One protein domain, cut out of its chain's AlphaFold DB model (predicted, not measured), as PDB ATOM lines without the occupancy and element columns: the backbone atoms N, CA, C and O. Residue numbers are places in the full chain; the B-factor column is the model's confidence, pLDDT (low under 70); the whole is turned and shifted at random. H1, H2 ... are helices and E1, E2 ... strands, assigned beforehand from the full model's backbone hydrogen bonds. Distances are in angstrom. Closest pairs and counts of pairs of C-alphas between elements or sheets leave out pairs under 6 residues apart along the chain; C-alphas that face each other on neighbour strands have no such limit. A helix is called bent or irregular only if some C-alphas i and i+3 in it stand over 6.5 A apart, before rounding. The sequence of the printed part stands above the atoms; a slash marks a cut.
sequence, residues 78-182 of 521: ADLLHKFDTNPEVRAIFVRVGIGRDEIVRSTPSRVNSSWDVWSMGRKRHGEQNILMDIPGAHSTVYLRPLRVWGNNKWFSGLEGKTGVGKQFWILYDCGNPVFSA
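AT A GLANCE: This is residues 78 to 182 of the 521 residues of the protein "PKD domain-containing protein" of bacterium (UniProt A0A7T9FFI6). One strongly twisted sheet of seven strands makes the body, with E6 and E7 nearest its middle, and three short helices, H1 to H3, gather at one part of it. H3 stands up over E5, H2 only grazes the sheet, H1 packs on H3 and meets H2 at a corner, and the little H4 grazes the sheet elsewhere. The printed part has 105 residues, with four named helices and seven named strands in the order H1 H2 H3 E1 E2 E3 E4 H4 E5 E6 E7. The sheet runs E1 E5 E6 E7 E2 E4 E3, all antiparallel, and the class is mixed, helices and strands. The whole is compact, with a radius of gyration of the C-alphas of 12.9 A and spans of 34 by 29 by 25 A.

HOW THE PARTS SIT: H1, residues 78 to 86, and H2, residues 88 to 96, touch only at the corner, about perpendicular at 77 degrees; their closest C-alphas, of Phe 84 and Arg 91, are 5.1 A apart. H3, residues 101 to 106, touches H1 at a shallow tilt of 13 degrees, opposite ways, with the C-alphas of Leu 81 and Arg 101 closest at 7.0 A. H2 only grazes the sheet with residues 93 to 96. H3 lies over E5, residues 155 to 162, at a height over the sheet of 8.1 A, and stands up from the sheet. E1, residues 108 to 113, is an edge strand beside E5, with N 110 and O 158 at 2.9 A. E5 bends by 73 degrees at residue 158. E5 and E6, residues 168 to 172, form a hairpin, with N 171 and O 159 at 2.8 A. E6 and E7, residues 178 to 181, form the next hairpin, with N 170 and O 179 at 2.8 A; E5, E6 and E7 are a meander, each strand the antiparallel neighbour of the one before. E2, residues 118 to 122, pairs with E7 through N 119 and O 180, 2.9 A, and with E4, residues 142 to 146, through N 120 and O 145, 2.8 A. E3, residues 131 to 133, the other edge strand, forms a hairpin with E4, with N 131 and O 144 at 2.9 A. H4, residues 147 to 150, only grazes the sheet with residues 147 to 149. Every O i to N i+4 pair is within hydrogen-bond range in H1, H2 and H3; H4 is too short for such a pair, and its one O i to N i+3 pair is within range.

IN THESE COORDINATES: H1 begins with C-alpha 78 at (-27.586, -111.200, 25.549) and is 12.2 A long; H2 is 12.0 A and H3 8.9 A. E1 is 16.1 A long, E2 and E4 are 13.6 A each, and E3 is 6.3 A. H4, 6.2 A, is neither bent nor irregular, but only just. E5, 19.2 A, begins with C-alpha 155 at (-9.383, -119.600, 37.215). E6 is 13.4 A, and E7, 10.5 A, ends with C-alpha 181 at (-19.913, -119.289, 47.279).

THE WHOLE: The two C-alphas farthest apart are those of Ala 78 and Glu 128, 35.3 A. The printed part has no cut and no long link. The mean pLDDT of the printed part is 86.4; residue 127, residues 136 to 139 and residue 182 are under 70.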
ATOM      1  N   ALA A  78     -26.373-111.137  26.364       89.88
ATOM      2  CA  ALA A  78     -27.586-111.200  25.549       89.88
ATOM      3  C   ALA A  78     -27.894-112.634  25.076       89.88
ATOM      4  O   ALA A  78     -29.042-113.062  25.145       89.88
ATOM      5  N   ASP A  79     -26.872-113.391  24.667       91.75
ATOM      6  CA  ASP A  79     -27.003-114.812  24.313       91.75
ATOM      7  C   ASP A  79     -27.424-115.654  25.530       91.75
ATOM      8  O   ASP A  79     -28.337-116.472  25.437       91.75
ATOM      9  N   LEU A  80     -26.850-115.389  26.710       95.12
ATOM     10  CA  LEU A  80     -27.262-116.047  27.953       95.12
ATOM     11  C   LEU A  80     -28.732-115.775  28.302       95.12
ATOM     12  O   LEU A  80     -29.462-116.709  28.628       95.12
ATOM     13  N   LEU A  81     -29.172-114.516  28.212       92.44
ATOM     14  CA  LEU A  81     -30.568-114.135  28.451       92.44
ATOM     15  C   LEU A  81     -31.508-114.799  27.443       92.44
ATOM     16  O   LEU A  81     -32.528-115.354  27.838       92.44
ATOM     17  N   HIS A  82     -31.138-114.827  26.161       89.94
ATOM     18  CA  HIS A  82     -31.916-115.522  25.141       89.94
ATOM     19  C   HIS A  82     -32.053-117.021  25.448       89.94
ATOM     20  O   HIS A  82     -33.154-117.567  25.378       89.94
ATOM     21  N   LYS A  83     -30.966-117.696  25.845       88.94
ATOM     22  CA  LYS A  83     -30.993-119.115  26.235       88.94
ATOM     23  C   LYS A  83     -31.807-119.360  27.509       88.94
ATOM     24  O   LYS A  83     -32.509-120.363  27.584       88.94
ATOM     25  N   PHE A  84     -31.753-118.457  28.485       91.81
ATOM     26  CA  PHE A  84     -32.583-118.515  29.692       91.81
ATOM     27  C   PHE A  84     -34.081-118.348  29.371       91.81
ATOM     28  O   PHE A  84     -34.930-119.058  29.915       91.81
ATOM     29  N   ASP A  85     -34.423-117.446  28.453       88.56
ATOM     30  CA  ASP A  85     -35.812-117.187  28.066       88.56
ATOM     31  C   ASP A  85     -36.382-118.339  27.206       88.56
ATOM     32  O   ASP A  85     -37.542-118.731  27.369       88.56
ATOM     33  N   THR A  86     -35.558-118.954  26.351       85.50
ATOM     34  CA  THR A  86     -35.990-119.989  25.388       85.50
ATOM     35  C   THR A  86     -35.861-121.434  25.875       85.50
ATOM     36  O   THR A  86     -36.626-122.282  25.421       85.50
ATOM     37  N   ASN A  87     -34.943-121.746  26.799       86.69
ATOM     38  CA  ASN A  87     -34.740-123.108  27.298       86.69
ATOM     39  C   ASN A  87     -35.345-123.283  28.711       86.69
ATOM     40  O   ASN A  87     -34.780-122.781  29.690       86.69
ATOM     41  N   PRO A  88     -36.469-124.015  28.852       82.56
ATOM     42  CA  PRO A  88     -37.157-124.167  30.134       82.56
ATOM     43  C   PRO A  88     -36.333-124.930  31.178       82.56
ATOM     44  O   PRO A  88     -36.442-124.629  32.364       82.56
ATOM     45  N   GLU A  89     -35.478-125.868  30.761       84.62
ATOM     46  CA  GLU A  89     -34.613-126.616  31.674       84.62
ATOM     47  C   GLU A  89     -33.497-125.719  32.229       84.62
ATOM     48  O   GLU A  89     -33.289-125.679  33.439       84.62
ATOM     49  N   VAL A  90     -32.824-124.938  31.375       89.06
ATOM     50  CA  VAL A  90     -31.798-123.964  31.808       89.06
ATOM     51  C   VAL A  90     -32.399-122.949  32.779       89.06
ATOM     52  O   VAL A  90     -31.815-122.682  33.832       89.06
ATOM     53  N   ARG A  91     -33.598-122.439  32.473       89.88
ATOM     54  CA  ARG A  91     -34.337-121.544  33.369       89.88
ATOM     55  C   ARG A  91     -34.631-122.196  34.717       89.88
ATOM     56  O   ARG A  91     -34.359-121.587  35.748       89.88
ATOM     57  N   ALA A  92     -35.147-123.424  34.725       83.56
ATOM     58  CA  ALA A  92     -35.443-124.151  35.959       83.56
ATOM     59  C   ALA A  92     -34.182-124.374  36.809       83.56
ATOM     60  O   ALA A  92     -34.216-124.163  38.021       83.56
ATOM     61  N   ILE A  93     -33.055-124.722  36.176       87.44
ATOM     62  CA  ILE A  93     -31.769-124.926  36.854       87.44
ATOM     63  C   ILE A  93     -31.291-123.642  37.532       87.44
ATOM     64  O   ILE A  93     -30.910-123.679  38.698       87.44
ATOM     65  N   PHE A  94     -31.330-122.511  36.829       91.25
ATOM     66  CA  PHE A  94     -30.841-121.230  37.345       91.25
ATOM     67  C   PHE A  94     -31.763-120.665  38.435       91.25
ATOM     68  O   PHE A  94     -31.295-120.236  39.492       91.25
ATOM     69  N   VAL A  95     -33.083-120.748  38.243       87.62
ATOM     70  CA  VAL A  95     -34.065-120.295  39.241       87.62
ATOM     71  C   VAL A  95     -33.987-121.134  40.517       87.62
ATOM     72  O   VAL A  95     -34.098-120.584  41.613       87.62
ATOM     73  N   ARG A  96     -33.711-122.443  40.415       85.94
ATOM     74  CA  ARG A  96     -33.560-123.337  41.579       85.94
ATOM     75  C   ARG A  96     -32.483-122.873  42.561       85.94
ATOM     76  O   ARG A  96     -32.578-123.159  43.752       85.94
ATOM     77  N   VAL A  97     -31.487-122.151  42.064       85.44
ATOM     78  CA  VAL A  97     -30.348-121.616  42.823       85.44
ATOM     79  C   VAL A  97     -30.402-120.096  42.995       85.44
ATOM     80  O   VAL A  97     -29.424-119.480  43.411       85.44
ATOM     81  N   GLY A  98     -31.562-119.485  42.735       87.69
ATOM     82  CA  GLY A  98     -31.807-118.065  42.984       87.69
ATOM     83  C   GLY A  98     -31.232-117.120  41.929       87.69
ATOM     84  O   GLY A  98     -31.117-115.925  42.198       87.69
ATOM     85  N   ILE A  99     -30.867-117.632  40.748       92.75
ATOM     86  CA  ILE A  99     -30.457-116.831  39.591       92.75
ATOM     87  C   ILE A  99     -31.676-116.654  38.682       92.75
ATOM     88  O   ILE A  99     -32.013-117.530  37.883       92.75
ATOM     89  N   GLY A 100     -32.359-115.522  38.819       92.50
ATOM     90  CA  GLY A 100     -33.417-115.104  37.911       92.50
ATOM     91  C   GLY A 100     -32.883-114.295  36.733       92.50
ATOM     92  O   GLY A 100     -31.687-114.021  36.598       92.50
ATOM     93  N   ARG A 101     -33.803-113.880  35.862       92.88
ATOM     94  CA  ARG A 101     -33.485-113.068  34.683       92.88
ATOM     95  C   ARG A 101     -32.840-111.734  35.065       92.88
ATOM     96  O   ARG A 101     -31.859-111.330  34.447       92.88
ATOM     97  N   ASP A 102     -33.350-111.079  36.104       90.88
ATOM     98  CA  ASP A 102     -32.862-109.767  36.535       90.88
ATOM     99  C   ASP A 102     -31.469-109.850  37.171       90.88
ATOM    100  O   ASP A 102     -30.639-108.961  36.975       90.88
ATOM    101  N   GLU A 103     -31.166-110.944  37.873       93.12
ATOM    102  CA  GLU A 103     -29.819-111.229  38.373       93.12
ATOM    103  C   GLU A 103     -28.819-111.380  37.218       93.12
ATOM    104  O   GLU A 103     -27.710-110.846  37.295       93.12
ATOM    105  N   ILE A 104     -29.209-112.039  36.120       94.00
ATOM    106  CA  ILE A 104     -28.374-112.150  34.913       94.00
ATOM    107  C   ILE A 104     -28.180-110.773  34.265       94.00
ATOM    108  O   ILE A 104     -27.061-110.432  33.879       94.00
ATOM    109  N   VAL A 105     -29.227-109.943  34.179       93.38
ATOM    110  CA  VAL A 105     -29.120-108.574  33.640       93.38
ATOM    111  C   VAL A 105     -28.109-107.745  34.441       93.38
ATOM    112  O   VAL A 105     -27.237-107.104  33.844       93.38
ATOM    113  N   ARG A 106     -28.170-107.815  35.778       91.69
ATOM    114  CA  ARG A 106     -27.286-107.069  36.693       91.69
ATOM    115  C   ARG A 106     -25.872-107.643  36.820       91.69
ATOM    116  O   ARG A 106     -25.011-106.972  37.378       91.69
ATOM    117  N   SER A 107     -25.621-108.849  36.312       95.19
ATOM    118  CA  SER A 107     -24.305-109.489  36.406       95.19
ATOM    119  C   SER A 107     -23.207-108.733  35.643       95.19
ATOM    120  O   SER A 107     -23.477-108.041  34.659       95.19
ATOM    121  N   THR A 108     -21.949-108.878  36.044       93.31
ATOM    122  CA  THR A 108     -20.790-108.247  35.390       93.31
ATOM    123  C   THR A 108     -19.714-109.280  35.055       93.31
ATOM    124  O   THR A 108     -19.574-110.255  35.789       93.31
ATOM    125  N   PRO A 109     -18.939-109.112  33.967       94.62
ATOM    126  CA  PRO A 109     -17.827-110.012  33.657       94.62
ATOM    127  C   PRO A 109     -16.825-110.097  34.811       94.62
ATOM    128  O   PRO A 109     -16.408-109.074  35.346       94.62
ATOM    129  N   SER A 110     -16.437-111.315  35.178       93.44
ATOM    130  CA  SER A 110     -15.500-111.584  36.270       93.44
ATOM    131  C   SER A 110     -14.877-112.979  36.122       93.44
ATOM    132  O   SER A 110     -15.038-113.655  35.098       93.44
ATOM    133  N   ARG A 111     -14.134-113.416  37.142       90.75
ATOM    134  CA  ARG A 111     -13.521-114.744  37.225       90.75
ATOM    135  C   ARG A 111     -13.666-115.322  38.629       90.75
ATOM    136  O   ARG A 111     -13.628-114.591  39.612       90.75
ATOM    137  N   VAL A 112     -13.770-116.644  38.712       92.12
ATOM    138  CA  VAL A 112     -13.831-117.402  39.969       92.12
ATOM    139  C   VAL A 112     -12.660-118.374  40.054       92.12
ATOM    140  O   VAL A 112     -12.277-118.987  39.053       92.12
ATOM    141  N   ASN A 113     -12.071-118.505  41.241       91.75
ATOM    142  CA  ASN A 113     -10.974-119.434  41.488       91.75
ATOM    143  C   ASN A 113     -11.489-120.727  42.141       91.75
ATOM    144  O   ASN A 113     -12.244-120.691  43.107       91.75
ATOM    145  N   SER A 114     -11.052-121.877  41.632       90.44
ATOM    146  CA  SER A 114     -11.354-123.212  42.180       90.44
ATOM    147  C   SER A 114     -10.811-123.477  43.583       90.44
ATOM    148  O   SER A 114     -11.312-124.381  44.243       90.44
ATOM    149  N   SER A 115      -9.814-122.720  44.048       85.00
ATOM    150  CA  SER A 115      -9.316-122.797  45.426       85.00
ATOM    151  C   SER A 115     -10.209-122.080  46.436       85.00
ATOM    152  O   SER A 115      -9.991-122.225  47.636       85.00
ATOM    153  N   TRP A 116     -11.186-121.288  45.987       89.19
ATOM    154  CA  TRP A 116     -12.177-120.703  46.886       89.19
ATOM    155  C   TRP A 116     -13.185-121.762  47.332       89.19
ATOM    156  O   TRP A 116     -13.369-122.784  46.665       89.19
ATOM    157  N   ASP A 117     -13.870-121.508  48.447       88.69
ATOM    158  CA  ASP A 117     -14.967-122.368  48.889       88.69
ATOM    159  C   ASP A 117     -16.210-122.097  48.034       88.69
ATOM    160  O   ASP A 117     -17.098-121.318  48.379       88.69
ATOM    161  N   VAL A 118     -16.206-122.664  46.828       89.81
ATOM    162  CA  VAL A 118     -17.243-122.476  45.818       89.81
ATOM    163  C   VAL A 118     -17.660-123.811  45.207       89.81
ATOM    164  O   VAL A 118     -16.861-124.736  45.039       89.81
ATOM    165  N   TRP A 119     -18.933-123.905  44.838       91.69
ATOM    166  CA  TRP A 119     -19.553-125.117  44.314       91.69
ATOM    167  C   TRP A 119     -20.152-124.859  42.941       91.69
ATOM    168  O   TRP A 119     -20.832-123.859  42.747       91.69
ATOM    169  N   SER A 120     -19.919-125.768  41.999       91.94
ATOM    170  CA  SER A 120     -20.386-125.691  40.618       91.94
ATOM    171  C   SER A 120     -21.443-126.748  40.319       91.94
ATOM    172  O   SER A 120     -21.340-127.897  40.762       91.94
ATOM    173  N   MET A 121     -22.446-126.371  39.530       90.75
ATOM    174  CA  MET A 121     -23.458-127.291  39.014       90.75
ATOM    175  C   MET A 121     -23.063-127.857  37.650       90.75
ATOM    176  O   MET A 121     -22.445-127.178  36.841       90.75
ATOM    177  N   GLY A 122     -23.449-129.097  37.354       88.69
ATOM    178  CA  GLY A 122     -23.437-129.624  35.984       88.69
ATOM    179  C   GLY A 122     -24.012-131.033  35.888       88.69
ATOM    180  O   GLY A 122     -24.446-131.602  36.885       88.69
ATOM    181  N   ARG A 123     -24.050-131.591  34.678       86.31
ATOM    182  CA  ARG A 123     -24.848-132.796  34.369       86.31
ATOM    183  C   ARG A 123     -24.146-134.127  34.655       86.31
ATOM    184  O   ARG A 123     -24.774-135.183  34.634       86.31
ATOM    185  N   LYS A 124     -22.845-134.100  34.959       83.19
ATOM    186  CA  LYS A 124     -22.058-135.287  35.322       83.19
ATOM    187  C   LYS A 124     -21.555-135.218  36.755       83.19
ATOM    188  O   LYS A 124     -21.203-134.150  37.253       83.19
ATOM    189  N   ARG A 125     -21.445-136.390  37.381       82.31
ATOM    190  CA  ARG A 125     -20.714-136.559  38.641       82.31
ATOM    191  C   ARG A 125     -19.223-136.328  38.403       82.31
ATOM    192  O   ARG A 125     -18.699-136.739  37.371       82.31
ATOM    193  N   HIS A 126     -18.547-135.676  39.342       71.44
ATOM    194  CA  HIS A 126     -17.101-135.482  39.291       71.44
ATOM    195  C   HIS A 126     -16.518-135.338  40.701       71.44
ATOM    196  O   HIS A 126     -17.027-134.559  41.503       71.44
ATOM    197  N   GLY A 127     -15.441-136.071  40.994       69.44
ATOM    198  CA  GLY A 127     -14.896-136.198  42.350       69.44
ATOM    199  C   GLY A 127     -15.796-137.021  43.280       69.44
ATOM    200  O   GLY A 127     -16.797-137.588  42.845       69.44
ATOM    201  N   GLU A 128     -15.445-137.086  44.563       70.00
ATOM    202  CA  GLU A 128     -16.165-137.891  45.565       70.00
ATOM    203  C   GLU A 128     -17.394-137.166  46.147       70.00
ATOM    204  O   GLU A 128     -18.401-137.793  46.469       70.00
ATOM    205  N   GLN A 129     -17.357-135.831  46.222       74.56
ATOM    206  CA  GLN A 129     -18.430-134.999  46.779       74.56
ATOM    207  C   GLN A 129     -19.386-134.523  45.675       74.56
ATOM    208  O   GLN A 129     -19.114-133.532  44.999       74.56
ATOM    209  N   ASN A 130     -20.512-135.221  45.501       82.38
ATOM    210  CA  ASN A 130     -21.574-134.841  44.564       82.38
ATOM    211  C   ASN A 130     -22.930-134.856  45.265       82.38
ATOM    212  O   ASN A 130     -23.344-135.886  45.795       82.38
ATOM    213  N   ILE A 131     -23.648-133.739  45.208       83.19
ATOM    214  CA  ILE A 131     -25.014-133.621  45.718       83.19
ATOM    215  C   ILE A 131     -25.957-133.629  44.520       83.19
ATOM    216  O   ILE A 131     -25.829-132.803  43.617       83.19
ATOM    217  N   LEU A 132     -26.887-134.581  44.491       82.38
ATOM    218  CA  LEU A 132     -27.936-134.625  43.477       82.38
ATOM    219  C   LEU A 132     -28.933-133.483  43.720       82.38
ATOM    220  O   LEU A 132     -29.471-133.363  44.818       82.38
ATOM    221  N   MET A 133     -29.184-132.665  42.699       79.56
ATOM    222  CA  MET A 133     -30.126-131.552  42.777       79.56
ATOM    223  C   MET A 133     -31.465-131.958  42.170       79.56
ATOM    224  O   MET A 133     -31.534-132.324  40.999       79.56
ATOM    225  N   ASP A 134     -32.528-131.854  42.965       79.88
ATOM    226  CA  ASP A 134     -33.896-132.013  42.477       79.88
ATOM    227  C   ASP A 134     -34.359-130.718  41.799       79.88
ATOM    228  O   ASP A 134     -34.449-129.657  42.439       79.88
ATOM    229  N   ILE A 135     -34.590-130.807  40.489       77.38
ATOM    230  CA  ILE A 135     -34.997-129.703  39.621       77.38
ATOM    231  C   ILE A 135     -36.311-130.118  38.957       77.38
ATOM    232  O   ILE A 135     -36.292-130.899  38.001       77.38
ATOM    233  N   PRO A 136     -37.453-129.620  39.458       57.50
ATOM    234  CA  PRO A 136     -38.763-129.979  38.933       57.50
ATOM    235  C   PRO A 136     -38.849-129.732  37.423       57.50
ATOM    236  O   PRO A 136     -38.649-128.610  36.958       57.50
ATOM    237  N   GLY A 137     -39.133-130.788  36.655       54.75
ATOM    238  CA  GLY A 137     -39.285-130.719  35.198       54.75
ATOM    239  C   GLY A 137     -37.985-130.726  34.383       54.75
ATOM    240  O   GLY A 137     -38.056-130.596  33.163       54.75
ATOM    241  N   ALA A 138     -36.808-130.892  34.999       62.88
ATOM    242  CA  ALA A 138     -35.574-131.110  34.247       62.88
ATOM    243  C   ALA A 138     -35.515-132.541  33.685       62.88
ATOM    244  O   ALA A 138     -35.767-133.514  34.395       62.88
ATOM    245  N   HIS A 139     -35.152-132.676  32.409       67.75
ATOM    246  CA  HIS A 139     -35.004-133.978  31.744       67.75
ATOM    247  C   HIS A 139     -33.622-134.601  31.972       67.75
ATOM    248  O   HIS A 139     -33.389-135.754  31.607       67.75
ATOM    249  N   SER A 140     -32.702-133.854  32.582       73.69
ATOM    250  CA  SER A 140     -31.368-134.316  32.933       73.69
ATOM    251  C   SER A 140     -31.097-134.236  34.428       73.69
ATOM    252  O   SER A 140     -31.600-133.381  35.158       73.69
ATOM    253  N   THR A 141     -30.232-135.135  34.876       81.12
ATOM    254  CA  THR A 141     -29.725-135.136  36.240       81.12
ATOM    255  C   THR A 141     -28.680-134.039  36.411       81.12
ATOM    256  O   THR A 141     -27.716-133.983  35.648       81.12
ATOM    257  N   VAL A 142     -28.834-133.197  37.433       86.50
ATOM    258  CA  VAL A 142     -27.882-132.125  37.744       86.50
ATOM    259  C   VAL A 142     -27.263-132.359  39.116       86.50
ATOM    260  O   VAL A 142     -27.950-132.670  40.088       86.50
ATOM    261  N   TYR A 143     -25.947-132.204  39.191       86.75
ATOM    262  CA  TYR A 143     -25.146-132.415  40.386       86.75
ATOM    263  C   TYR A 143     -24.470-131.118  40.807       86.75
ATOM    264  O   TYR A 143     -23.940-130.390  39.965       86.75
ATOM    265  N   LEU A 144     -24.436-130.865  42.110       88.69
ATOM    266  CA  LEU A 144     -23.614-129.839  42.735       88.69
ATOM    267  C   LEU A 144     -22.326-130.481  43.263       88.69
ATOM    268  O   LEU A 144     -22.376-131.528  43.912       88.69
ATOM    269  N   ARG A 145     -21.177-129.861  42.990       88.44
ATOM    270  CA  ARG A 145     -19.865-130.358  43.430       88.44
ATOM    271  C   ARG A 145     -18.881-129.215  43.704       88.44
ATOM    272  O   ARG A 145     -19.043-128.145  43.117       88.44
ATOM    273  N   PRO A 146     -17.850-129.411  44.535       89.69
ATOM    274  CA  PRO A 146     -16.847-128.377  44.779       89.69
ATOM    275  C   PRO A 146     -16.111-127.992  43.488       89.69
ATOM    276  O   PRO A 146     -15.667-128.878  42.765       89.69
ATOM    277  N   LEU A 147     -15.897-126.705  43.199       89.31
ATOM    278  CA  LEU A 147     -15.155-126.286  41.993       89.31
ATOM    279  C   LEU A 147     -13.683-126.748  42.010       89.31
ATOM    280  O   LEU A 147     -13.059-126.900  40.961       89.31
ATOM    281  N   ARG A 148     -13.134-127.055  43.189       83.69
ATOM    282  CA  ARG A 148     -11.790-127.638  43.340       83.69
ATOM    283  C   ARG A 148     -11.610-129.000  42.660       83.69
ATOM    284  O   ARG A 148     -10.475-129.402  42.425       83.69
ATOM    285  N   VAL A 149     -12.690-129.721  42.313       84.19
ATOM    286  CA  VAL A 149     -12.556-131.029  41.634       84.19
ATOM    287  C   VAL A 149     -11.982-130.913  40.217       84.19
ATOM    288  O   VAL A 149     -11.545-131.919  39.669       84.19
ATOM    289  N   TRP A 150     -11.936-129.709  39.640       80.88
ATOM    290  CA  TRP A 150     -11.297-129.426  38.347       80.88
ATOM    291  C   TRP A 150      -9.822-129.000  38.468       80.88
ATOM    292  O   TRP A 150      -9.209-128.565  37.492       80.88
ATOM    293  N   GLY A 151      -9.240-129.145  39.658       79.81
ATOM    294  CA  GLY A 151      -7.852-128.814  39.960       79.81
ATOM    295  C   GLY A 151      -7.733-127.639  40.925       79.81
ATOM    296  O   GLY A 151      -8.656-126.851  41.094       79.81
ATOM    297  N   ASN A 152      -6.572-127.531  41.567       81.19
ATOM    298  CA  ASN A 152      -6.275-126.456  42.507       81.19
ATOM    299  C   ASN A 152      -5.813-125.187  41.763       81.19
ATOM    300  O   ASN A 152      -5.077-125.279  40.779       81.19
ATOM    301  N   ASN A 153      -6.215-124.011  42.248       85.06
ATOM    302  CA  ASN A 153      -5.828-122.682  41.760       85.06
ATOM    303  C   ASN A 153      -6.095-122.432  40.259       85.06
ATOM    304  O   ASN A 153      -5.378-121.695  39.580       85.06
ATOM    305  N   LYS A 154      -7.131-123.071  39.711       86.62
ATOM    306  CA  LYS A 154      -7.651-122.815  38.361       86.62
ATOM    307  C   LYS A 154      -8.645-121.657  38.378       86.62
ATOM    308  O   LYS A 154      -9.543-121.634  39.218       86.62
ATOM    309  N   TRP A 155      -8.502-120.749  37.417       86.19
ATOM    310  CA  TRP A 155      -9.383-119.600  37.215       86.19
ATOM    311  C   TRP A 155     -10.366-119.850  36.075       86.19
ATOM    312  O   TRP A 155      -9.943-120.129  34.955       86.19
ATOM    313  N   PHE A 156     -11.653-119.645  36.338       89.62
ATOM    314  CA  PHE A 156     -12.734-119.780  35.365       89.62
ATOM    315  C   PHE A 156     -13.373-118.420  35.112       89.62
ATOM    316  O   PHE A 156     -13.639-117.679  36.056       89.62
ATOM    317  N   SER A 157     -13.609-118.080  33.850       91.25
ATOM    318  CA  SER A 157     -14.213-116.801  33.466       91.25
ATOM    319  C   SER A 157     -15.730-116.933  33.340       91.25
ATOM    320  O   SER A 157     -16.233-117.952  32.864       91.25
ATOM    321  N   GLY A 158     -16.469-115.901  33.742       93.75
ATOM    322  CA  GLY A 158     -17.927-115.912  33.675       93.75
ATOM    323  C   GLY A 158     -18.566-114.569  33.993       93.75
ATOM    324  O   GLY A 158     -17.887-113.554  34.152       93.75
ATOM    325  N   LEU A 159     -19.890-114.577  34.099       95.44
ATOM    326  CA  LEU A 159     -20.672-113.456  34.609       95.44
ATOM    327  C   LEU A 159     -20.914-113.638  36.102       95.44
ATOM    328  O   LEU A 159     -21.420-114.675  36.516       95.44
ATOM    329  N   GLU A 160     -20.563-112.633  36.891       95.56
ATOM    330  CA  GLU A 160     -20.695-112.599  38.341       95.56
ATOM    331  C   GLU A 160     -21.883-111.744  38.772       95.56
ATOM    332  O   GLU A 160     -22.112-110.670  38.221       95.56
ATOM    333  N   GLY A 161     -22.610-112.184  39.795       93.44
ATOM    334  CA  GLY A 161     -23.682-111.401  40.393       93.44
ATOM    335  C   GLY A 161     -24.028-111.845  41.809       93.44
ATOM    336  O   GLY A 161     -23.435-112.766  42.369       93.44
ATOM    337  N   LYS A 162     -25.031-111.180  42.385       90.94
ATOM    338  CA  LYS A 162     -25.641-111.564  43.660       90.94
ATOM    339  C   LYS A 162     -27.100-111.938  43.444       90.94
ATOM    340  O   LYS A 162     -27.826-111.222  42.758       90.94
ATOM    341  N   THR A 163     -27.509-113.060  44.027       88.06
ATOM    342  CA  THR A 163     -28.919-113.483  44.079       88.06
ATOM    343  C   THR A 163     -29.747-112.509  44.928       88.06
ATOM    344  O   THR A 163     -29.186-111.732  45.704       88.06
ATOM    345  N   GLY A 164     -31.081-112.584  44.855       75.69
ATOM    346  CA  GLY A 164     -31.975-111.759  45.686       75.69
ATOM    347  C   GLY A 164     -31.771-111.910  47.204       75.69
ATOM    348  O   GLY A 164     -32.125-111.015  47.962       75.69
ATOM    349  N   VAL A 165     -31.143-113.005  47.649       75.81
ATOM    350  CA  VAL A 165     -30.769-113.263  49.055       75.81
ATOM    351  C   VAL A 165     -29.305-112.909  49.370       75.81
ATOM    352  O   VAL A 165     -28.776-113.304  50.404       75.81
ATOM    353  N   GLY A 166     -28.615-112.204  48.471       79.88
ATOM    354  CA  GLY A 166     -27.249-111.712  48.675       79.88
ATOM    355  C   GLY A 166     -26.129-112.731  48.431       79.88
ATOM    356  O   GLY A 166     -24.961-112.378  48.583       79.88
ATOM    357  N   LYS A 167     -26.445-113.969  48.020       85.06
ATOM    358  CA  LYS A 167     -25.423-114.987  47.709       85.06
ATOM    359  C   LYS A 167     -24.698-114.670  46.410       85.06
ATOM    360  O   LYS A 167     -25.357-114.408  45.401       85.06
ATOM    361  N   GLN A 168     -23.371-114.760  46.448       91.12
ATOM    362  CA  GLN A 168     -22.508-114.560  45.292       91.12
ATOM    363  C   GLN A 168     -22.606-115.753  44.335       91.12
ATOM    364  O   GLN A 168     -22.537-116.908  44.770       91.12
ATOM    365  N   PHE A 169     -22.748-115.472  43.042       95.12
ATOM    366  CA  PHE A 169     -22.741-116.486  41.997       95.12
ATOM    367  C   PHE A 169     -21.885-116.073  40.800       95.12
ATOM    368  O   PHE A 169     -21.702-114.887  40.528       95.12
ATOM    369  N   TRP A 170     -21.438-117.071  40.040       96.50
ATOM    370  CA  TRP A 170     -20.844-116.923  38.716       96.50
ATOM    371  C   TRP A 170     -21.529-117.865  37.728       96.50
ATOM    372  O   TRP A 170     -21.956-118.952  38.103       96.50
ATOM    373  N   ILE A 171     -21.606-117.483  36.458       96.56
ATOM    374  CA  ILE A 171     -22.087-118.337  35.365       96.56
ATOM    375  C   ILE A 171     -20.943-118.459  34.366       96.56
ATOM    376  O   ILE A 171     -20.587-117.474  33.719       96.56
ATOM    377  N   LEU A 172     -20.324-119.634  34.265       94.50
ATOM    378  CA  LEU A 172     -19.091-119.813  33.489       94.50
ATOM    379  C   LEU A 172     -19.337-119.703  31.979       94.50
ATOM    380  O   LEU A 172     -20.274-120.321  31.478       94.50
ATOM    381  N   TYR A 173     -18.493-118.965  31.252       90.62
ATOM    382  CA  TYR A 173     -18.684-118.718  29.815       90.62
ATOM    383  C   TYR A 173     -18.689-120.003  28.983       90.62
ATOM    384  O   TYR A 173     -19.567-120.165  28.142       90.62
ATOM    385  N   ASP A 174     -17.765-120.927  29.256       85.62
ATOM    386  CA  ASP A 174     -17.508-122.086  28.389       85.62
ATOM    387  C   ASP A 174     -18.579-123.186  28.481       85.62
ATOM    388  O   ASP A 174     -18.745-123.969  27.552       85.62
ATOM    389  N   CYS A 175     -19.312-123.255  29.595       87.56
ATOM    390  CA  CYS A 175     -20.239-124.359  29.888       87.56
ATOM    391  C   CYS A 175     -21.594-123.911  30.456       87.56
ATOM    392  O   CYS A 175     -22.487-124.727  30.692       87.56
ATOM    393  N   GLY A 176     -21.755-122.614  30.734       90.81
ATOM    394  CA  GLY A 176     -22.947-122.058  31.373       90.81
ATOM    395  C   GLY A 176     -23.212-122.593  32.779       90.81
ATOM    396  O   GLY A 176     -24.309-122.395  33.290       90.81
ATOM    397  N   ASN A 177     -22.248-123.283  33.395       93.81
ATOM    398  CA  ASN A 177     -22.404-123.883  34.712       93.81
ATOM    399  C   ASN A 177     -22.455-122.786  35.779       93.81
ATOM    400  O   ASN A 177     -21.498-122.012  35.898       93.81
ATOM    401  N   PRO A 178     -23.524-122.727  36.586       94.50
ATOM    402  CA  PRO A 178     -23.548-121.855  37.742       94.50
ATOM    403  C   PRO A 178     -22.549-122.308  38.812       94.50
ATOM    404  O   PRO A 178     -22.367-123.507  39.046       94.50
ATOM    405  N   VAL A 179     -21.916-121.341  39.467       94.12
ATOM    406  CA  VAL A 179     -20.981-121.502  40.582       94.12
ATOM    407  C   VAL A 179     -21.426-120.594  41.722       94.12
ATOM    408  O   VAL A 179     -21.797-119.454  41.470       94.12
ATOM    409  N   PHE A 180     -21.355-121.060  42.965       90.25
ATOM    410  CA  PHE A 180     -21.824-120.328  44.146       90.25
ATOM    411  C   PHE A 180     -20.784-120.361  45.253       90.25
ATOM    412  O   PHE A 180     -20.154-121.396  45.452       90.25
ATOM    413  N   SER A 181     -20.648-119.271  46.008       82.00
ATOM    414  CA  SER A 181     -19.913-119.289  47.279       82.00
ATOM    415  C   SER A 181     -20.588-120.233  48.271       82.00
ATOM    416  O   SER A 181     -21.816-120.215  48.402       82.00
ATOM    417  N   ALA A 182     -19.803-121.031  48.988       64.38
ATOM    418  CA  ALA A 182     -20.293-121.891  50.049       64.38
ATOM    419  C   ALA A 182     -20.846-121.042  51.200       64.38
ATOM    420  O   ALA A 182     -20.121-120.461  51.992       64.38
TER     421      ALA A 182